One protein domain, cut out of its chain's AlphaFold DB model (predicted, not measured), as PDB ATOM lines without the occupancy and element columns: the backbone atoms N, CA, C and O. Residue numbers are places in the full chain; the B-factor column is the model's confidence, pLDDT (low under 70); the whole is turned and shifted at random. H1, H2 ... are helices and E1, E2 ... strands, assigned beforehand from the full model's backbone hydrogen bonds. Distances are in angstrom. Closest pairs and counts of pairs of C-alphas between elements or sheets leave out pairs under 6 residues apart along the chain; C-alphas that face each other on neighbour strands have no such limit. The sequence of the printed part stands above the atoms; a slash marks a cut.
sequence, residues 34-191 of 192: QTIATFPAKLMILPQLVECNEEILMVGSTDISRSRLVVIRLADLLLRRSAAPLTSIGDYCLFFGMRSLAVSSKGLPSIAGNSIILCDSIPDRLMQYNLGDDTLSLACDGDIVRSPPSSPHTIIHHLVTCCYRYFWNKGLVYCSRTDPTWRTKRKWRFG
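AT A GLANCE: This is residues 34 to 191 of the 192 residues of an uncharacterized protein of Arundo donax (UniProt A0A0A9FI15). A strongly twisted sheet of five short strands and a sheet of three strands lie partly face to face, their strands crossed, with H2 packed on the five-stranded sheet away from the three-stranded one. E1 and H1 lie at one end of the long axis, and the small hairpin E10 and E11 makes the other, beyond H3. The 158 printed residues run E1 E2 E3 E4 H1 E5 E6 E7 E8 E9 H2 H3 E10 E11; under half are in these named elements, class mixed. The larger sheet, E6 E5 E7 E8 E9, is mixed; E2 E3 E4 is antiparallel. The whole is compact but elongated, with a radius of gyration of the C-alphas of 16.9 A and spans of 56 by 37 by 30 A.

IN THESE COORDINATES: Find the larger sheet in E5, residues 92 to 96, 12.6 A, from C-alpha 92 at (119.097, 102.117, 162.323); E6, 101 to 104; E7, 115 to 118; E8, 127 to 130; and E9, 135 to 138. The other sheet has E2, 45 to 52, 20.2 A; E3, 55 to 61, 19.7 A; and E4, 69 to 73, 13.7 A. E1, 34 to 40, 18.1 A, begins at (148.871, 101.616, 166.214). H1 is 74 to 78, H2 155 to 163, 12.6 A, and H3 165 to 168. E10, 182 to 184, precedes E11, 187 to 189, ending at C-alpha 189 (128.687, 72.710, 181.135).

HOW THE PARTS SIT: Start at E5 and E7, parallel at 16 degrees, N 117 and O 94 2.7 A apart. E5 and E6 form a hairpin, N 93 and O 103 at 2.8 A. E7 E8 E9 is a meander, each strand the antiparallel neighbour of the one before, with N 116 and O 129 at 2.8 A and N 128 and O 137 at 2.8 A. So is E2 E3 E4, with N 50 and O 57 at 2.8 A and N 58 and O 72 at 2.8 A. The two sheets make a sandwich, two sheets face to face: the parts that face each other are 10.8 A centre to centre, and the strands of the one stand at 54 degrees to those of the other; the closest C-alphas of E2 and E6, those of Cys 52 and Ala 102, are 5.2 A apart. H2 is on the larger sheet, over E5, at a height of 8.9 A, slantwise at 39 degrees on the local plane; their closest C-alphas, Phe 95 and Val 160, are 6.9 A apart. H2 and H3 only just touch, only at the corner, with 3 pairs of C-alphas within 8 A; the closest are Cys 162 and Trp 168, 5.4 A. H1 is on the smaller sheet, over none of its strands, at a height of 7.3 A. E1 pairs with no named strand; its closest C-alpha to H1 is Ala 37, 5.4 A from that of Leu 78. In the hairpin E10 and E11, N 187 and O 184 are 3.1 A apart. In H1 and H2 every O i to N i+4 pair is within hydrogen-bond range; H3 is too short for one, and its one O i to N i+3 pair is not within range.

THE WHOLE: The C-alphas of Arg 81 and Arg 186, the two farthest apart, are 57.2 A apart. The printed part has no cut. The links H1 to E5, E9 to H2 and H3 to E10 are long. Mean pLDDT of the printed part is 85.9; look for values under 70 at residues 120 to 124, 182 to 184, 186 and 188 to 191.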
ATOM      1  N   GLN A  34     148.642 100.254 166.701       91.75
ATOM      2  CA  GLN A  34     148.871 101.616 166.214       91.75
ATOM      3  C   GLN A  34     147.734 102.536 166.650       91.75
ATOM      4  O   GLN A  34     146.570 102.235 166.397       91.75
ATOM      5  N   THR A  35     148.047 103.675 167.268       92.56
ATOM      6  CA  THR A  35     147.033 104.704 167.538       92.56
ATOM      7  C   THR A  35     146.560 105.302 166.221       92.56
ATOM      8  O   THR A  35     147.367 105.840 165.466       92.56
ATOM      9  N   ILE A  36     145.256 105.246 165.960       92.62
ATOM     10  CA  ILE A  36     144.647 105.826 164.754       92.62
ATOM     11  C   ILE A  36     143.868 107.109 165.041       92.62
ATOM     12  O   ILE A  36     143.765 107.962 164.166       92.62
ATOM     13  N   ALA A  37     143.359 107.277 166.260       91.50
ATOM     14  CA  ALA A  37     142.650 108.479 166.684       91.50
ATOM     15  C   ALA A  37     142.762 108.681 168.197       91.50
ATOM     16  O   ALA A  37     142.943 107.717 168.943       91.50
ATOM     17  N   THR A  38     142.602 109.926 168.639       90.69
ATOM     18  CA  THR A  38     142.389 110.276 170.046       90.69
ATOM     19  C   THR A  38     141.097 111.072 170.188       90.69
ATOM     20  O   THR A  38     140.597 111.651 169.221       90.69
ATOM     21  N   PHE A  39     140.513 111.053 171.380       88.81
ATOM     22  CA  PHE A  39     139.329 111.838 171.712       88.81
ATOM     23  C   PHE A  39     139.368 112.252 173.189       88.81
ATOM     24  O   PHE A  39     139.991 111.559 173.998       88.81
ATOM     25  N   PRO A  40     138.702 113.351 173.585       88.50
ATOM     26  CA  PRO A  40     138.653 113.752 174.988       88.50
ATOM     27  C   PRO A  40     138.018 112.651 175.848       88.50
ATOM     28  O   PRO A  40     136.874 112.274 175.608       88.50
ATOM     29  N   ALA A  41     138.704 112.169 176.887       85.88
ATOM     30  CA  ALA A  41     138.208 111.087 177.751       85.88
ATOM     31  C   ALA A  41     136.892 111.455 178.463       85.88
ATOM     32  O   ALA A  41     136.065 110.606 178.774       85.88
ATOM     33  N   LYS A  42     136.671 112.754 178.672       87.62
ATOM     34  CA  LYS A  42     135.435 113.332 179.217       87.62
ATOM     35  C   LYS A  42     134.236 113.294 178.260       87.62
ATOM     36  O   LYS A  42     133.134 113.609 178.693       87.62
ATOM     37  N   LEU A  43     134.433 112.953 176.983       88.06
ATOM     38  CA  LEU A  43     133.352 112.888 175.996       88.06
ATOM     39  C   LEU A  43     132.386 111.740 176.294       88.06
ATOM     40  O   LEU A  43     131.176 111.910 176.181       88.06
ATOM     41  N   MET A  44     132.925 110.575 176.654       91.25
ATOM     42  CA  MET A  44     132.134 109.398 176.980       91.25
ATOM     43  C   MET A  44     132.922 108.411 177.839       91.25
ATOM     44  O   MET A  44     134.130 108.246 177.679       91.25
ATOM     45  N   ILE A  45     132.211 107.696 178.701       88.75
ATOM     46  CA  ILE A  45     132.712 106.548 179.445       88.75
ATOM     47  C   ILE A  45     132.308 105.247 178.748       88.75
ATOM     48  O   ILE A  45     131.248 105.169 178.123       88.75
ATOM     49  N   LEU A  46     133.138 104.213 178.921       86.44
ATOM     50  CA  LEU A  46     132.916 102.862 178.384       86.44
ATOM     51  C   LEU A  46     132.585 102.855 176.876       86.44
ATOM     52  O   LEU A  46     131.554 102.305 176.482       86.44
ATOM     53  N   PRO A  47     133.428 103.471 176.030       90.94
ATOM     54  CA  PRO A  47     133.167 103.515 174.604       90.94
ATOM     55  C   PRO A  47     133.182 102.113 173.990       90.94
ATOM     56  O   PRO A  47     134.055 101.296 174.292       90.94
ATOM     57  N   GLN A  48     132.261 101.861 173.066       91.56
ATOM     58  CA  GLN A  48     132.287 100.693 172.194       91.56
ATOM     59  C   GLN A  48     132.187 101.122 170.732       91.56
ATOM     60  O   GLN A  48     131.512 102.095 170.395       91.56
ATOM     61  N   LEU A  49     132.862 100.369 169.866       93.94
ATOM     62  CA  LEU A  49     132.767 100.530 168.421       93.94
ATOM     63  C   LEU A  49     131.637  99.655 167.881       93.94
ATOM     64  O   LEU A  49     131.511  98.487 168.257       93.94
ATOM     65  N   VAL A  50     130.833 100.224 166.989       95.38
ATOM     66  CA  VAL A  50     129.696  99.557 166.357       95.38
ATOM     67  C   VAL A  50     129.762  99.799 164.859       95.38
ATOM     68  O   VAL A  50     129.750 100.939 164.406       95.38
ATOM     69  N   GLU A  51     129.837  98.721 164.088       96.00
ATOM     70  CA  GLU A  51     129.690  98.784 162.637       96.00
ATOM     71  C   GLU A  51     128.219  99.044 162.300       96.00
ATOM     72  O   GLU A  51     127.331  98.302 162.730       96.00
ATOM     73  N   CYS A  52     127.962 100.124 161.569       95.94
ATOM     74  CA  CYS A  52     126.636 100.558 161.164       95.94
ATOM     75  C   CYS A  52     126.672 100.940 159.683       95.94
ATOM     76  O   CYS A  52     127.130 102.021 159.318       95.94
ATOM     77  N   ASN A  53     126.175 100.041 158.830       92.25
ATOM     78  CA  ASN A  53     126.245 100.187 157.377       92.25
ATOM     79  C   ASN A  53     127.703 100.326 156.887       92.25
ATOM     80  O   ASN A  53     128.505  99.429 157.115       92.25
ATOM     81  N   GLU A  54     128.047 101.436 156.234       91.50
ATOM     82  CA  GLU A  54     129.393 101.735 155.727       91.50
ATOM     83  C   GLU A  54     130.239 102.552 156.723       91.50
ATOM     84  O   GLU A  54     131.348 102.977 156.404       91.50
ATOM     85  N   GLU A  55     129.731 102.792 157.937       94.38
ATOM     86  CA  GLU A  55     130.400 103.594 158.959       94.38
ATOM     87  C   GLU A  55     130.715 102.771 160.216       94.38
ATOM     88  O   GLU A  55     129.996 101.847 160.598       94.38
ATOM     89  N   ILE A  56     131.787 103.153 160.914       95.75
ATOM     90  CA  ILE A  56     132.044 102.707 162.286       95.75
ATOM     91  C   ILE A  56     131.663 103.851 163.220       95.75
ATOM     92  O   ILE A  56     132.244 104.941 163.170       95.75
ATOM     93  N   LEU A  57     130.691 103.586 164.083       96.31
ATOM     94  CA  LEU A  57     130.245 104.502 165.118       96.31
ATOM     95  C   LEU A  57     130.930 104.171 166.440       96.31
ATOM     96  O   LEU A  57     131.211 103.013 166.744       96.31
ATOM     97  N   MET A  58     131.171 105.199 167.239       94.50
ATOM     98  CA  MET A  58     131.608 105.066 168.619       94.50
ATOM     99  C   MET A  58     130.465 105.502 169.523       94.50
ATOM    100  O   MET A  58     129.950 106.610 169.374       94.50
ATOM    101  N   VAL A  59     130.064 104.615 170.429       94.12
ATOM    102  CA  VAL A  59     128.936 104.811 171.342       94.12
ATOM    103  C   VAL A  59     129.439 104.702 172.769       94.12
ATOM    104  O   VAL A  59     130.162 103.762 173.100       94.12
ATOM    105  N   GLY A  60     129.041 105.628 173.628       92.25
ATOM    106  CA  GLY A  60     129.350 105.569 175.051       92.25
ATOM    107  C   GLY A  60     128.380 106.406 175.872       92.25
ATOM    108  O   GLY A  60     127.515 107.087 175.328       92.25
ATOM    109  N   SER A  61     128.516 106.343 177.193       90.25
ATOM    110  CA  SER A  61     127.679 107.125 178.109       90.25
ATOM    111  C   SER A  61     128.355 108.437 178.490       90.25
ATOM    112  O   SER A  61     129.570 108.460 178.661       90.25
ATOM    113  N   THR A  62     127.606 109.516 178.711       90.31
ATOM    114  CA  THR A  62     128.183 110.761 179.254       90.31
ATOM    115  C   THR A  62     128.564 110.648 180.727       90.31
ATOM    116  O   THR A  62     129.383 111.418 181.224       90.31
ATOM    117  N   ASP A  63     127.955 109.707 181.449       85.62
ATOM    118  CA  ASP A  63     128.115 109.574 182.892       85.62
ATOM    119  C   ASP A  63     127.824 108.150 183.400       85.62
ATOM    120  O   ASP A  63     127.355 107.270 182.676       85.62
ATOM    121  N   ILE A  64     128.110 107.912 184.680       82.56
ATOM    122  CA  ILE A  64     127.992 106.594 185.324       82.56
ATOM    123  C   ILE A  64     126.536 106.111 185.407       82.56
ATOM    124  O   ILE A  64     126.307 104.902 185.427       82.56
ATOM    125  N   SER A  65     125.551 107.017 185.419       79.12
ATOM    126  CA  SER A  65     124.130 106.647 185.461       79.12
ATOM    127  C   SER A  65     123.640 106.012 184.160       79.12
ATOM    128  O   SER A  65     122.558 105.431 184.152       79.12
ATOM    129  N   ARG A  66     124.427 106.094 183.071       78.25
ATOM    130  CA  ARG A  66     124.071 105.551 181.747       78.25
ATOM    131  C   ARG A  66     122.741 106.095 181.209       78.25
ATOM    132  O   ARG A  66     122.099 105.446 180.389       78.25
ATOM    133  N   SER A  67     122.330 107.275 181.680       80.81
ATOM    134  CA  SER A  67     121.062 107.916 181.310       80.81
ATOM    135  C   SER A  67     121.136 108.673 179.989       80.81
ATOM    136  O   SER A  67     120.109 108.884 179.351       80.81
ATOM    137  N   ARG A  68     122.344 109.063 179.574       89.12
ATOM    138  CA  ARG A  68     122.612 109.805 178.346       89.12
ATOM    139  C   ARG A  68     123.728 109.148 177.562       89.12
ATOM    140  O   ARG A  68     124.781 108.823 178.114       89.12
ATOM    141  N   LEU A  69     123.480 108.964 176.274       92.31
ATOM    142  CA  LEU A  69     124.411 108.331 175.355       92.31
ATOM    143  C   LEU A  69     124.922 109.346 174.347       92.31
ATOM    144  O   LEU A  69     124.209 110.252 173.931       92.31
ATOM    145  N   VAL A  70     126.168 109.158 173.937       94.06
ATOM    146  CA  VAL A  70     126.805 109.921 172.872       94.06
ATOM    147  C   VAL A  70     127.202 108.954 171.779       94.06
ATOM    148  O   VAL A  70     127.807 107.914 172.046       94.06
ATOM    149  N   VAL A  71     126.882 109.333 170.547       95.81
ATOM    150  CA  VAL A  71     127.308 108.634 169.339       95.81
ATOM    151  C   VAL A  71     128.137 109.592 168.502       95.81
ATOM    152  O   VAL A  71     127.713 110.717 168.264       95.81
ATOM    153  N   ILE A  72     129.301 109.161 168.034       95.44
ATOM    154  CA  ILE A  72     130.125 109.907 167.072       95.44
ATOM    155  C   ILE A  72     130.586 108.977 165.953       95.44
ATOM    156  O   ILE A  72     130.655 107.760 166.135       95.44
ATOM    157  N   ARG A  73     130.957 109.539 164.802       95.25
ATOM    158  CA  ARG A  73     131.602 108.772 163.732       95.25
ATOM    159  C   ARG A  73     133.092 108.645 164.000       95.25
ATOM    160  O   ARG A  73     133.771 109.646 164.226       95.25
ATOM    161  N   LEU A  74     133.625 107.432 163.870       94.25
ATOM    162  CA  LEU A  74     135.069 107.214 163.935       94.25
ATOM    163  C   LEU A  74     135.801 107.998 162.834       94.25
ATOM    164  O   LEU A  74     136.875 108.541 163.073       94.25
ATOM    165  N   ALA A  75     135.201 108.115 161.646       93.50
ATOM    166  CA  ALA A  75     135.764 108.878 160.533       93.50
ATOM    167  C   ALA A  75     136.011 110.357 160.883       93.50
ATOM    168  O   ALA A  75     137.038 110.910 160.492       93.50
ATOM    169  N   ASP A  76     135.123 110.984 161.662       92.75
ATOM    170  CA  ASP A  76     135.284 112.386 162.067       92.75
ATOM    171  C   ASP A  76     136.506 112.561 162.988       92.75
ATOM    172  O   ASP A  76     137.267 113.520 162.829       92.75
ATOM    173  N   LEU A  77     136.768 111.586 163.869       90.94
ATOM    174  CA  LEU A  77     137.980 111.549 164.693       90.94
ATOM    175  C   LEU A  77     139.248 111.312 163.862       90.94
ATOM    176  O   LEU A  77     140.253 111.994 164.061       90.94
ATOM    177  N   LEU A  78     139.209 110.371 162.912       90.88
ATOM    178  CA  LEU A  78     140.346 110.064 162.032       90.88
ATOM    179  C   LEU A  78     140.755 111.272 161.181       90.88
ATOM    180  O   LEU A  78     141.940 111.517 160.964       90.88
ATOM    181  N   LEU A  79     139.775 112.064 160.746       88.75
ATOM    182  CA  LEU A  79     139.992 113.306 160.005       88.75
ATOM    183  C   LEU A  79     140.390 114.488 160.906       88.75
ATOM    184  O   LEU A  79     140.500 115.610 160.409       88.75
ATOM    185  N   ARG A  80     140.601 114.258 162.213       79.25
ATOM    186  CA  ARG A  80     140.917 115.277 163.232       79.25
ATOM    187  C   ARG A  80     139.919 116.438 163.248       79.25
ATOM    188  O   ARG A  80     140.281 117.581 163.528       79.25
ATOM    189  N   ARG A  81     138.660 116.155 162.917       76.56
ATOM    190  CA  ARG A  81     137.565 117.120 163.017       76.56
ATOM    191  C   ARG A  81     137.039 117.125 164.448       76.56
ATOM    192  O   ARG A  81     137.212 116.162 165.192       76.56
ATOM    193  N   SER A  82     136.375 118.212 164.837       72.62
ATOM    194  CA  SER A  82     135.606 118.216 166.083       72.62
ATOM    195  C   SER A  82     134.510 117.152 165.969       72.62
ATOM    196  O   SER A  82     133.632 117.266 165.113       72.62
ATOM    197  N   ALA A  83     134.602 116.088 166.773       78.00
ATOM    198  CA  ALA A  83     133.635 114.996 166.777       78.00
ATOM    199  C   ALA A  83     132.333 115.452 167.442       78.00
ATOM    200  O   ALA A  83     132.120 115.258 168.640       78.00
ATOM    201  N   ALA A  84     131.483 116.109 166.656       87.00
ATOM    202  CA  ALA A  84     130.151 116.490 167.086       87.00
ATOM    203  C   ALA A  84     129.302 115.225 167.321       87.00
ATOM    204  O   ALA A  84     129.276 114.350 166.447       87.00
ATOM    205  N   PRO A  85     128.607 115.117 168.468       92.88
ATOM    206  CA  PRO A  85     127.635 114.056 168.693       92.88
ATOM    207  C   PRO A  85     126.592 114.006 167.575       92.88
ATOM    208  O   PRO A  85     126.053 115.035 167.161       92.88
ATOM    209  N   LEU A  86     126.304 112.802 167.089       94.88
ATOM    210  CA  LEU A  86     125.210 112.561 166.166       94.88
ATOM    211  C   LEU A  86     123.883 112.707 166.907       94.88
ATOM    212  O   LEU A  86     123.697 112.138 167.977       94.88
ATOM    213  N   THR A  87     122.945 113.412 166.284       95.06
ATOM    214  CA  THR A  87     121.531 113.448 166.688       95.06
ATOM    215  C   THR A  87     120.691 112.441 165.907       95.06
ATOM    216  O   THR A  87     119.542 112.161 166.257       95.06
ATOM    217  N   SER A  88     121.249 111.891 164.821       95.56
ATOM    218  CA  SER A  88     120.580 110.877 164.026       95.56
ATOM    219  C   SER A  88     121.519 109.813 163.468       95.56
ATOM    220  O   SER A  88     122.577 110.134 162.931       95.56
ATOM    221  N   ILE A  89     121.080 108.557 163.540       95.88
ATOM    222  CA  ILE A  89     121.641 107.402 162.820       95.88
ATOM    223  C   ILE A  89     120.670 106.869 161.749       95.88
ATOM    224  O   ILE A  89     120.826 105.754 161.258       95.88
ATOM    225  N   GLY A  90     119.651 107.654 161.383       95.50
ATOM    226  CA  GLY A  90     118.656 107.288 160.372       95.50
ATOM    227  C   GLY A  90     117.788 106.095 160.781       95.50
ATOM    228  O   GLY A  90     117.380 105.971 161.932       95.50
ATOM    229  N   ASP A  91     117.522 105.190 159.838       96.19
ATOM    230  CA  ASP A  91     116.656 104.015 160.030       96.19
ATOM    231  C   ASP A  91     117.379 102.844 160.720       96.19
ATOM    232  O   ASP A  91     117.104 101.678 160.429       96.19
ATOM    233  N   TYR A  92     118.352 103.129 161.583       97.12
ATOM    234  CA  TYR A  92     119.097 102.117 162.323       97.12
ATOM    235  C   TYR A  92     118.777 102.166 163.812       97.12
ATOM    236  O   TYR A  92     118.548 103.224 164.396       97.12
ATOM    237  N   CYS A  93     118.789 100.986 164.415       96.50
ATOM    238  CA  CYS A  93     118.767 100.770 165.846       96.50
ATOM    239  C   CYS A  93     120.075 100.097 166.248       96.50
ATOM    240  O   CYS A  93     120.433  99.053 165.694       96.50
ATOM    241  N   LEU A  94     120.778 100.661 167.224       96.00
ATOM    242  CA  LEU A  94     121.948 100.011 167.809       96.00
ATOM    243  C   LEU A  94     121.500  99.157 168.990       96.00
ATOM    244  O   LEU A  94     120.713  99.603 169.811       96.00
ATOM    245  N   PHE A  95     122.012  97.942 169.112       93.81
ATOM    246  CA  PHE A  95     121.890  97.161 170.336       93.81
ATOM    247  C   PHE A  95     123.225  97.252 171.059       93.81
ATOM    248  O   PHE A  95     124.240  96.830 170.511       93.81
ATOM    249  N   PHE A  96     123.221  97.831 172.256       89.06
ATOM    250  CA  PHE A  96     124.409  98.193 173.021       89.06
ATOM    251  C   PHE A  96     124.532  97.297 174.259       89.06
ATOM    252  O   PHE A  96     123.810  97.465 175.247       89.06
ATOM    253  N   GLY A  97     125.424  96.304 174.186       84.06
ATOM    254  CA  GLY A  97     125.597  95.252 175.196       84.06
ATOM    255  C   GLY A  97     127.036  94.743 175.307       84.06
ATOM    256  O   GLY A  97     127.981  95.464 175.001       84.06
ATOM    257  N   MET A  98     127.230  93.475 175.702       84.38
ATOM    258  CA  MET A  98     128.564  92.837 175.666       84.38
ATOM    259  C   MET A  98     129.148  92.771 174.253       84.38
ATOM    260  O   MET A  98     130.360  92.846 174.061       84.38
ATOM    261  N   ARG A  99     128.272  92.631 173.260       87.69
ATOM    262  CA  ARG A  99     128.562  92.897 171.860       87.69
ATOM    263  C   ARG A  99     127.557  93.915 171.359       87.69
ATOM    264  O   ARG A  99     126.365  93.783 171.641       87.69
ATOM    265  N   SER A 100     128.044  94.861 170.572       90.94
ATOM    266  CA  SER A 100     127.188  95.807 169.880       90.94
ATOM    267  C   SER A 100     126.902  95.378 168.443       90.94
ATOM    268  O   SER A 100     127.751  94.766 167.789       90.94
ATOM    269  N   LEU A 101     125.696  95.676 167.964       93.19
ATOM    270  CA  LEU A 101     125.301  95.495 166.568       93.19
ATOM    271  C   LEU A 101     124.374  96.625 166.118       93.19
ATOM    272  O   LEU A 101     123.625  97.169 166.926       93.19
ATOM    273  N   ALA A 102     124.398  96.940 164.828       96.12
ATOM    274  CA  ALA A 102     123.432  97.827 164.198       96.12
ATOM    275  C   ALA A 102     122.421  97.014 163.388       96.12
ATOM    276  O   ALA A 102     122.784  96.073 162.679       96.12
ATOM    277  N   VAL A 103     121.147  97.382 163.480       95.88
ATOM    278  CA  VAL A 103     120.048  96.728 162.764       95.88
ATOM    279  C   VAL A 103     119.223  97.789 162.068       95.88
ATOM    280  O   VAL A 103     118.840  98.774 162.691       95.88
ATOM    281  N   SER A 104     118.927  97.593 160.785       95.56
ATOM    282  CA  SER A 104     117.974  98.468 160.107       95.56
ATOM    283  C   SER A 104     116.563  98.207 160.633       95.56
ATOM    284  O   SER A 104     116.127  97.061 160.691       95.56
ATOM    285  N   SER A 105     115.828  99.263 160.975       94.88
ATOM    286  CA  SER A 105     114.410  99.188 161.337       94.88
ATOM    287  C   SER A 105     113.500  98.931 160.129       94.88
ATOM    288  O   SER A 105     112.320  98.612 160.288       94.88
ATOM    289  N   LYS A 106     114.023  99.034 158.897       94.50
ATOM    290  CA  LYS A 106     113.244  98.802 157.676       94.50
ATOM    291  C   LYS A 106     112.702  97.376 157.651       94.50
ATOM    292  O   LYS A 106     113.452  96.406 157.669       94.50
ATOM    293  N   GLY A 107     111.377  97.262 157.580       89.50
ATOM    294  CA  GLY A 107     110.684  95.972 157.570       89.50
ATOM    295  C   GLY A 107     110.580  95.290 158.939       89.50
ATOM    296  O   GLY A 107     110.087  94.165 158.998       89.50
ATOM    297  N   LEU A 108     110.993  95.945 160.032       90.50
ATOM    298  CA  LEU A 108     110.942  95.406 161.393       90.50
ATOM    299  C   LEU A 108     110.080  96.308 162.296       90.50
ATOM    300  O   LEU A 108     110.601  97.232 162.915       90.50
ATOM    301  N   PRO A 109     108.765  96.046 162.424       84.00
ATOM    302  CA  PRO A 109     107.830  96.959 163.094       84.00
ATOM    303  C   PRO A 109     108.068  97.122 164.600       84.00
ATOM    304  O   PRO A 109     107.568  98.068 165.197       84.00
ATOM    305  N   SER A 110     108.805  96.204 165.226       84.94
ATOM    306  CA  SER A 110     109.154  96.274 166.650       84.94
ATOM    307  C   SER A 110     110.446  97.041 166.921       84.94
ATOM    308  O   SER A 110     110.770  97.241 168.080       84.94
ATOM    309  N   ILE A 111     111.184  97.472 165.893       91.94
ATOM    310  CA  ILE A 111     112.457  98.179 166.052       91.94
ATOM    311  C   ILE A 111     112.271  99.633 165.632       91.94
ATOM    312  O   ILE A 111     111.942  99.919 164.482       91.94
ATOM    313  N   ALA A 112     112.526 100.562 166.551       93.69
ATOM    314  CA  ALA A 112     112.524 101.981 166.230       93.69
ATOM    315  C   ALA A 112     113.834 102.383 165.537       93.69
ATOM    316  O   ALA A 112     114.925 102.067 166.013       93.69
ATOM    317  N   GLY A 113     113.732 103.118 164.428       95.88
ATOM    318  CA  GLY A 113     114.885 103.821 163.867       95.88
ATOM    319  C   GLY A 113     115.388 104.901 164.826       95.88
ATOM    320  O   GLY A 113     114.699 105.291 165.767       95.88
ATOM    321  N   ASN A 114     116.593 105.388 164.570       97.00
ATOM    322  CA  ASN A 114     117.261 106.410 165.355       97.00
ATOM    323  C   ASN A 114     117.327 106.133 166.866       97.00
ATOM    324  O   ASN A 114     117.166 107.037 167.692       97.00
ATOM    325  N   SER A 115     117.525 104.869 167.234       95.94
ATOM    326  CA  SER A 115     117.447 104.447 168.629       95.94
ATOM    327  C   SER A 115     118.590 103.521 169.041       95.94
ATOM    328  O   SER A 115     119.315 102.965 168.213       95.94
ATOM    329  N   ILE A 116     118.784 103.389 170.350       94.94
ATOM    330  CA  ILE A 116     119.791 102.527 170.961       94.94
ATOM    331  C   ILE A 116     119.106 101.696 172.042       94.94
ATOM    332  O   ILE A 116     118.630 102.232 173.040       94.94
ATOM    333  N   ILE A 117     119.070 100.379 171.868       92.81
ATOM    334  CA  ILE A 117     118.611  99.442 172.887       92.81
ATOM    335  C   ILE A 117     119.767  99.162 173.839       92.81
ATOM    336  O   ILE A 117     120.813  98.642 173.455       92.81
ATOM    337  N   LEU A 118     119.556  99.510 175.101       88.31
ATOM    338  CA  LEU A 118     120.492  99.301 176.186       88.31
ATOM    339  C   LEU A 118     120.307  97.900 176.763       88.31
ATOM    340  O   LEU A 118     119.382  97.645 177.536       88.31
ATOM    341  N   CYS A 119     121.207  96.995 176.397       78.69
ATOM    342  CA  CYS A 119     121.187  95.621 176.881       78.69
ATOM    343  C   CYS A 119     121.784  95.520 178.296       78.69
ATOM    344  O   CYS A 119     121.290  94.757 179.119       78.69
ATOM    345  N   ASP A 120     122.825  96.309 178.590       64.69
ATOM    346  CA  ASP A 120     123.723  96.085 179.737       64.69
ATOM    347  C   ASP A 120     123.465  96.973 180.967       64.69
ATOM    348  O   ASP A 120     124.155  96.846 181.977       64.69
ATOM    349  N   SER A 121     122.549  97.945 180.894       54.81
ATOM    350  CA  SER A 121     122.543  99.066 181.848       54.81
ATOM    351  C   SER A 121     121.458  99.065 182.917       54.81
ATOM    352  O   SER A 121     121.617  99.837 183.860       54.81
ATOM    353  N   ILE A 122     120.406  98.238 182.856       52.44
ATOM    354  CA  ILE A 122     119.338  98.287 183.872       52.44
ATOM    355  C   ILE A 122     118.893  96.877 184.285       52.44
ATOM    356  O   ILE A 122     118.504  96.086 183.429       52.44
ATOM    357  N   PRO A 123     118.908  96.550 185.594       57.22
ATOM    358  CA  PRO A 123     118.771  95.179 186.080       57.22
ATOM    359  C   PRO A 123     117.385  94.561 185.902       57.22
ATOM    360  O   PRO A 123     117.254  93.386 186.226       57.22
ATOM    361  N   ASP A 124     116.386  95.300 185.402       66.25
ATOM    362  CA  ASP A 124     114.992  94.850 185.390       66.25
ATOM    363  C   ASP A 124     114.259  94.980 184.037       66.25
ATOM    364  O   ASP A 124     113.192  94.382 183.876       66.25
ATOM    365  N   ARG A 125     114.757  95.764 183.066       76.06
ATOM    366  CA  ARG A 125     114.056  96.025 181.789       76.06
ATOM    367  C   ARG A 125     115.019  96.413 180.672       76.06
ATOM    368  O   ARG A 125     116.018  97.079 180.924       76.06
ATOM    369  N   LEU A 126     114.659  96.066 179.437       84.38
ATOM    370  CA  LEU A 126     115.335  96.578 178.246       84.38
ATOM    371  C   LEU A 126     114.845  97.991 177.958       84.38
ATOM    372  O   LEU A 126     113.653  98.209 177.740       84.38
ATOM    373  N   MET A 127     115.771  98.942 177.946       88.38
ATOM    374  CA  MET A 127     115.463 100.333 177.641       88.38
ATOM    375  C   MET A 127     115.866 100.676 176.215       88.38
ATOM    376  O   MET A 127     116.879 100.194 175.715       88.38
ATOM    377  N   GLN A 128     115.085 101.542 175.589       92.62
ATOM    378  CA  GLN A 128     115.368 102.148 174.302       92.62
ATOM    379  C   GLN A 128     115.646 103.635 174.511       92.62
ATOM    380  O   GLN A 128     114.795 104.363 175.022       92.62
ATOM    381  N   TYR A 129     116.828 104.072 174.102       93.56
ATOM    382  CA  TYR A 129     117.237 105.467 174.044       93.56
ATOM    383  C   TYR A 129     116.961 106.020 172.646       93.56
ATOM    384  O   TYR A 129     117.395 105.424 171.662       93.56
ATOM    385  N   ASN A 130     116.254 107.138 172.538       95.12
ATOM    386  CA  ASN A 130     116.073 107.854 171.281       95.12
ATOM    387  C   ASN A 130     117.161 108.923 171.152       95.12
ATOM    388  O   ASN A 130     117.289 109.800 172.001       95.12
ATOM    389  N   LEU A 131     117.948 108.840 170.080       95.31
ATOM    390  CA  LEU A 131     119.088 109.731 169.869       95.31
ATOM    391  C   LEU A 131     118.674 111.158 169.471       95.31
ATOM    392  O   LEU A 131     119.459 112.090 169.614       95.31
ATOM    393  N   GLY A 132     117.459 111.337 168.948       94.81
ATOM    394  CA  GLY A 132     116.989 112.636 168.466       94.81
ATOM    395  C   GLY A 132     116.532 113.587 169.572       94.81
ATOM    396  O   GLY A 132     116.631 114.800 169.399       94.81
ATOM    397  N   ASP A 133     116.022 113.054 170.684       93.19
ATOM    398  CA  ASP A 133     115.428 113.833 171.781       93.19
ATOM    399  C   ASP A 133     115.972 113.466 173.172       93.19
ATOM    400  O   ASP A 133     115.504 114.007 174.177       93.19
ATOM    401  N   ASP A 134     116.962 112.573 173.234       92.25
ATOM    402  CA  ASP A 134     117.580 112.068 174.461       92.25
ATOM    403  C   ASP A 134     116.583 111.415 175.441       92.25
ATOM    404  O   ASP A 134     116.775 111.443 176.663       92.25
ATOM    405  N   THR A 135     115.497 110.824 174.929       92.50
ATOM    406  CA  THR A 135     114.486 110.158 175.762       92.50
ATOM    407  C   THR A 135     114.764 108.670 175.958       92.50
ATOM    408  O   THR A 135     115.231 107.963 175.066       92.50
ATOM    409  N   LEU A 136     114.427 108.167 177.151       90.69
ATOM    410  CA  LEU A 136     114.446 106.745 177.488       90.69
ATOM    411  C   LEU A 136     113.020 106.204 177.577       90.69
ATOM    412  O   LEU A 136     112.176 106.737 178.296       90.69
ATOM    413  N   SER A 137     112.774 105.100 176.887       90.44
ATOM    414  CA  SER A 137     111.499 104.383 176.874       90.44
ATOM    415  C   SER A 137     111.727 102.880 177.014       90.44
ATOM    416  O   SER A 137     112.863 102.406 177.017       90.44
ATOM    417  N   LEU A 138     110.655 102.113 177.186       88.88
ATOM    418  CA  LEU A 138     110.745 100.659 177.250       88.88
ATOM    419  C   LEU A 138     110.956 100.091 175.838       88.88
ATOM    420  O   LEU A 138     110.182 100.412 174.941       88.88
ATOM    421  N   ALA A 139     111.970  99.244 175.644       88.62
ATOM    422  CA  ALA A 139     112.273  98.666 174.330       88.62
ATOM    423  C   ALA A 139     111.308  97.537 173.941       88.62
ATOM    424  O   ALA A 139     110.965  97.381 172.775       88.62
ATOM    425  N   CYS A 140     110.881  96.727 174.909       83.44
ATOM    426  CA  CYS A 140     109.917  95.658 174.681       83.44
ATOM    427  C   CYS A 140     109.145  95.322 175.956       83.44
ATOM    428  O   CYS A 140     109.569  95.632 177.073       83.44
ATOM    429  N   ASP A 141     108.013  94.659 175.775       77.19
ATOM    430  CA  ASP A 141     107.285  94.000 176.844       77.19
ATOM    431  C   ASP A 141     107.992  92.709 177.298       77.19
ATOM    432  O   ASP A 141     108.958  92.237 176.693       77.19
ATOM    433  N   GLY A 142     107.522  92.157 178.416       71.62
ATOM    434  CA  GLY A 142     108.040  90.911 178.977       71.62
ATOM    435  C   GLY A 142     109.100  91.094 180.065       71.62
ATOM    436  O   GLY A 142     109.849  92.069 180.115       71.62
ATOM    437  N   ASP A 143     109.130  90.122 180.974       72.75
ATOM    438  CA  ASP A 143     110.205  89.969 181.947       72.75
ATOM    439  C   ASP A 143     111.421  89.365 181.231       72.75
ATOM    440  O   ASP A 143     111.301  88.369 180.522       72.75
ATOM    441  N   ILE A 144     112.579  90.000 181.390       74.19
ATOM    442  CA  ILE A 144     113.875  89.537 180.868       74.19
ATOM    443  C   ILE A 144     114.861  89.249 182.005       74.19
ATOM    444  O   ILE A 144     116.071  89.167 181.796       74.19
ATOM    445  N   VAL A 145     114.356  89.170 183.237       72.62
ATOM    446  CA  VAL A 145     115.160  89.237 184.457       72.62
ATOM    447  C   VAL A 145     114.908  88.040 185.331       72.62
ATOM    448  O   VAL A 145     115.856  87.366 185.721       72.62
ATOM    449  N   ARG A 146     113.645  87.759 185.666       73.62
ATOM    450  CA  ARG A 146     113.314  86.618 186.533       73.62
ATOM    451  C   ARG A 146     113.014  85.367 185.732       73.62
ATOM    452  O   ARG A 146     113.254  84.266 186.223       73.62
ATOM    453  N   SER A 147     112.502  85.532 184.521       75.44
ATOM    454  CA  SER A 147     112.204  84.442 183.603       75.44
ATOM    455  C   SER A 147     112.480  84.872 182.166       75.44
ATOM    456  O   SER A 147     112.377  86.063 181.879       75.44
ATOM    457  N   PRO A 148     112.837  83.939 181.266       75.38
ATOM    458  CA  PRO A 148     112.838  84.223 179.841       75.38
ATOM    459  C   PRO A 148     111.445  84.697 179.390       75.38
ATOM    460  O   PRO A 148     110.449  84.181 179.911       75.38
ATOM    461  N   PRO A 149     111.359  85.612 178.408       77.94
ATOM    462  CA  PRO A 149     110.084  86.049 177.854       77.94
ATOM    463  C   PRO A 149     109.227  84.860 177.410       77.94
ATOM    464  O   PRO A 149     109.734  83.874 176.872       77.94
ATOM    465  N   SER A 150     107.914  84.941 177.627       77.88
ATOM    466  CA  SER A 150     106.987  83.901 177.183       77.88
ATOM    467  C   SER A 150     106.954  83.829 175.658       77.88
ATOM    468  O   SER A 150     106.797  84.848 174.993       77.88
ATOM    469  N   SER A 151     107.037  82.616 175.110       78.50
ATOM    470  CA  SER A 151     106.800  82.373 173.683       78.50
ATOM    471  C   SER A 151     105.396  82.859 173.274       78.50
ATOM    472  O   SER A 151     104.443  82.590 174.014       78.50
ATOM    473  N   PRO A 152     105.234  83.507 172.102       84.25
ATOM    474  CA  PRO A 152     106.242  83.732 171.056       84.25
ATOM    475  C   PRO A 152     107.222  84.883 171.356       84.25
ATOM    476  O   PRO A 152     106.835  85.919 171.881       84.25
ATOM    477  N   HIS A 153     108.494  84.719 170.967       84.06
ATOM    478  CA  HIS A 153     109.525  85.747 171.155       84.06
ATOM    479  C   HIS A 153     109.518  86.779 170.016       84.06
ATOM    480  O   HIS A 153     109.450  86.425 168.839       84.06
ATOM    481  N   THR A 154     109.652  88.060 170.361       86.75
ATOM    482  CA  THR A 154     109.881  89.149 169.403       86.75
ATOM    483  C   THR A 154     111.315  89.138 168.859       86.75
ATOM    484  O   THR A 154     112.236  88.582 169.466       86.75
ATOM    485  N   ILE A 155     111.538  89.807 167.722       90.25
ATOM    486  CA  ILE A 155     112.883  89.967 167.144       90.25
ATOM    487  C   ILE A 155     113.843  90.690 168.102       90.25
ATOM    488  O   ILE A 155     115.026  90.356 168.128       90.25
ATOM    489  N   ILE A 156     113.346  91.610 168.942       90.62
ATOM    490  CA  ILE A 156     114.155  92.288 169.964       90.62
ATOM    491  C   ILE A 156     114.758  91.269 170.926       90.62
ATOM    492  O   ILE A 156     115.960  91.317 171.167       90.62
ATOM    493  N   HIS A 157     113.975  90.310 171.431       88.38
ATOM    494  CA  HIS A 157     114.512  89.287 172.332       88.38
ATOM    495  C   HIS A 157     115.632  88.478 171.670       88.38
ATOM    496  O   HIS A 157     116.639  88.178 172.312       88.38
ATOM    497  N   HIS A 158     115.500  88.167 170.378       90.00
ATOM    498  CA  HIS A 158     116.541  87.471 169.626       90.00
ATOM    499  C   HIS A 158     117.798  88.327 169.435       90.00
ATOM    500  O   HIS A 158     118.899  87.839 169.675       90.00
ATOM    501  N   LEU A 159     117.656  89.600 169.065       92.25
ATOM    502  CA  LEU A 159     118.786  90.508 168.847       92.25
ATOM    503  C   LEU A 159     119.520  90.844 170.151       92.25
ATOM    504  O   LEU A 159     120.748  90.819 170.187       92.25
ATOM    505  N   VAL A 160     118.789  91.040 171.250       90.44
ATOM    506  CA  VAL A 160     119.376  91.158 172.594       90.44
ATOM    507  C   VAL A 160     120.108  89.873 172.968       90.44
ATOM    508  O   VAL A 160     121.239  89.921 173.444       90.44
ATOM    509  N   THR A 161     119.525  88.706 172.690       89.69
ATOM    510  CA  THR A 161     120.213  87.424 172.900       89.69
ATOM    511  C   THR A 161     121.512  87.344 172.087       89.69
ATOM    512  O   THR A 161     122.527  86.894 172.618       89.69
ATOM    513  N   CYS A 162     121.536  87.838 170.843       89.94
ATOM    514  CA  CYS A 162     122.750  87.921 170.022       89.94
ATOM    515  C   CYS A 162     123.848  88.804 170.645       89.94
ATOM    516  O   CYS A 162     125.031  88.481 170.495       89.94
ATOM    517  N   CYS A 163     123.490  89.877 171.364       90.19
ATOM    518  CA  CYS A 163     124.446  90.697 172.126       90.19
ATOM    519  C   CYS A 163     125.146  89.914 173.246       90.19
ATOM    520  O   CYS A 163     126.215  90.317 173.705       90.19
ATOM    521  N   TYR A 164     124.564  88.791 173.675       87.56
ATOM    522  CA  TYR A 164     125.020  87.980 174.793       87.56
ATOM    523  C   TYR A 164     125.404  86.572 174.337       87.56
ATOM    524  O   TYR A 164     124.663  85.595 174.463       87.56
ATOM    525  N   ARG A 165     126.634  86.474 173.821       83.94
ATOM    526  CA  ARG A 165     127.201  85.280 173.170       83.94
ATOM    527  C   ARG A 165     127.043  83.976 173.969       83.94
ATOM    528  O   ARG A 165     126.902  82.913 173.368       83.94
ATOM    529  N   TYR A 166     127.047  84.049 175.295       83.75
ATOM    530  CA  TYR A 166     126.878  82.904 176.192       83.75
ATOM    531  C   TYR A 166     125.475  82.283 176.120       83.75
ATOM    532  O   TYR A 166     125.372  81.059 176.174       83.75
ATOM    533  N   PHE A 167     124.422  83.079 175.920       87.06
ATOM    534  CA  PHE A 167     123.074  82.573 175.641       87.06
ATOM    535  C   PHE A 167     122.923  82.170 174.173       87.06
ATOM    536  O   PHE A 167     122.501  81.048 173.877       87.06
ATOM    537  N   TRP A 168     123.350  83.047 173.255       87.12
ATOM    538  CA  TRP A 168     123.211  82.839 171.810       87.12
ATOM    539  C   TRP A 168     123.803  81.508 171.341       87.12
ATOM    540  O   TRP A 168     123.133  80.720 170.677       87.12
ATOM    541  N   ASN A 169     125.034  81.197 171.760       85.62
ATOM    542  CA  ASN A 169     125.727  79.971 171.358       85.62
ATOM    543  C   ASN A 169     125.028  78.682 171.831       85.62
ATOM    544  O   ASN A 169     125.452  77.590 171.449       85.62
ATOM    545  N   LYS A 170     124.022  78.788 172.706       83.44
ATOM    546  CA  LYS A 170     123.287  77.669 173.313       83.44
ATOM    547  C   LYS A 170     121.839  77.586 172.864       83.44
ATOM    548  O   LYS A 170     121.149  76.668 173.293       83.44
ATOM    549  N   GLY A 171     121.395  78.512 172.012       85.06
ATOM    550  CA  GLY A 171     119.991  78.615 171.627       85.06
ATOM    551  C   GLY A 171     119.080  78.947 172.811       85.06
ATOM    552  O   GLY A 171     117.908  78.586 172.792       85.06
ATOM    553  N   LEU A 172     119.623  79.586 173.853       86.06
ATOM    554  CA  LEU A 172     118.854  80.079 174.991       86.06
ATOM    555  C   LEU A 172     118.480  81.537 174.741       86.06
ATOM    556  O   LEU A 172     119.286  82.280 174.191       86.06
ATOM    557  N   VAL A 173     117.288  81.947 175.170       87.56
ATOM    558  CA  VAL A 173     116.886  83.360 175.172       87.56
ATOM    559  C   VAL A 173     117.494  84.048 176.389       87.56
ATOM    560  O   VAL A 173     117.540  83.463 177.473       87.56
ATOM    561  N   TYR A 174     117.985  85.271 176.196       85.94
ATOM    562  CA  TYR A 174     118.576  86.069 177.263       85.94
ATOM    563  C   TYR A 174     117.602  86.264 178.432       85.94
ATOM    564  O   TYR A 174     116.450  86.657 178.244       85.94
ATOM    565  N   CYS A 175     118.104  86.017 179.641       84.00
ATOM    566  CA  CYS A 175     117.436  86.323 180.897       84.00
ATOM    567  C   CYS A 175     118.505  86.596 181.961       84.00
ATOM    568  O   CYS A 175     119.351  85.737 182.210       84.00
ATOM    569  N   SER A 176     118.493  87.774 182.588       78.00
ATOM    570  CA  SER A 176     119.638  88.255 183.380       78.00
ATOM    571  C   SER A 176     119.991  87.374 184.585       78.00
ATOM    572  O   SER A 176     121.165  87.271 184.937       78.00
ATOM    573  N   ARG A 177     119.012  86.696 185.201       77.19
ATOM    574  CA  ARG A 177     119.236  85.779 186.338       77.19
ATOM    575  C   ARG A 177     119.372  84.313 185.937       77.19
ATOM    576  O   ARG A 177     119.448  83.447 186.807       77.19
ATOM    577  N   THR A 178     119.329  84.002 184.646       76.81
ATOM    578  CA  THR A 178     119.489  82.629 184.172       76.81
ATOM    579  C   THR A 178     120.958  82.330 183.935       76.81
ATOM    580  O   THR A 178     121.594  82.944 183.085       76.81
ATOM    581  N   ASP A 179     121.478  81.320 184.629       76.19
ATOM    582  CA  ASP A 179     122.786  80.778 184.286       76.19
ATOM    583  C   ASP A 179     122.701  80.052 182.934       76.19
ATOM    584  O   ASP A 179     121.908  79.110 182.795       76.19
ATOM    585  N   PRO A 180     123.523  80.432 181.936       73.19
ATOM    586  CA  PRO A 180     123.519  79.855 180.593       73.19
ATOM    587  C   PRO A 180     124.171  78.461 180.606       73.19
ATOM    588  O   PRO A 180     125.228  78.229 180.015       73.19
ATOM    589  N   THR A 181     123.568  77.517 181.323       73.56
ATOM    590  CA  THR A 181     124.006  76.123 181.381       73.56
ATOM    591  C   THR A 181     123.279  75.303 180.328       73.56
ATOM    592  O   THR A 181     122.092  75.478 180.063       73.56
ATOM    593  N   TRP A 182     123.993  74.367 179.709       66.69
ATOM    594  CA  TRP A 182     123.400  73.441 178.745       66.69
ATOM    595  C   TRP A 182     123.892  72.021 178.994       66.69
ATOM    596  O   TRP A 182     124.999  71.785 179.493       66.69
ATOM    597  N   ARG A 183     123.060  71.049 178.615       64.75
ATOM    598  CA  ARG A 183     123.424  69.632 178.653       64.75
ATOM    599  C   ARG A 183     124.003  69.217 177.313       64.75
ATOM    600  O   ARG A 183     123.319  69.232 176.298       64.75
ATOM    601  N   THR A 184     125.250  68.761 177.322       62.00
ATOM    602  CA  THR A 184     125.839  68.010 176.202       62.00
ATOM    603  C   THR A 184     126.281  66.648 176.717       62.00
ATOM    604  O   THR A 184     126.978  66.557 177.725       62.00
ATOM    605  N   LYS A 185     125.840  65.565 176.063       72.12
ATOM    606  CA  LYS A 185     126.177  64.178 176.450       72.12
ATOM    607  C   LYS A 185     125.967  63.885 177.953       72.12
ATOM    608  O   LYS A 185     126.833  63.306 178.602       72.12
ATOM    609  N   ARG A 186     124.825  64.309 178.517       65.81
ATOM    610  CA  ARG A 186     124.431  64.114 179.936       65.81
ATOM    611  C   ARG A 186     125.343  64.769 180.990       65.81
ATOM    612  O   ARG A 186     125.170  64.497 182.173       65.81
ATOM    613  N   LYS A 187     126.266  65.654 180.602       70.88
ATOM    614  CA  LYS A 187     127.034  66.489 181.535       70.88
ATOM    615  C   LYS A 187     126.620  67.949 181.385       70.88
ATOM    616  O   LYS A 187     126.429  68.430 180.267       70.88
ATOM    617  N   TRP A 188     126.480  68.631 182.517       68.50
ATOM    618  CA  TRP A 188     126.306  70.077 182.551       68.50
ATOM    619  C   TRP A 188     127.630  70.765 182.233       68.50
ATOM    620  O   TRP A 188     128.697  70.308 182.649       68.50
ATOM    621  N   ARG A 189     127.555  71.843 181.458       64.62
ATOM    622  CA  ARG A 189     128.687  72.710 181.135       64.62
ATOM    623  C   ARG A 189     128.287  74.154 181.415       64.62
ATOM    624  O   ARG A 189     127.126  74.512 181.218       64.62
ATOM    625  N   PHE A 190     129.262  74.940 181.856       63.25
ATOM    626  CA  PHE A 190     129.142  76.385 182.009       63.25
ATOM    627  C   PHE A 190     129.636  77.086 180.746       63.25
ATOM    628  O   PHE A 190     130.508  76.562 180.044       63.25
ATOM    629  N   GLY A 191     129.059  78.251 180.457       54.84
ATOM    630  CA  GLY A 191     129.526  79.137 179.393       54.84
ATOM    631  C   GLY A 191     130.902  79.698 179.728       54.84
ATOM    632  O   GLY A 191     131.123  80.112 180.862       54.84
TER     633      GLY A 191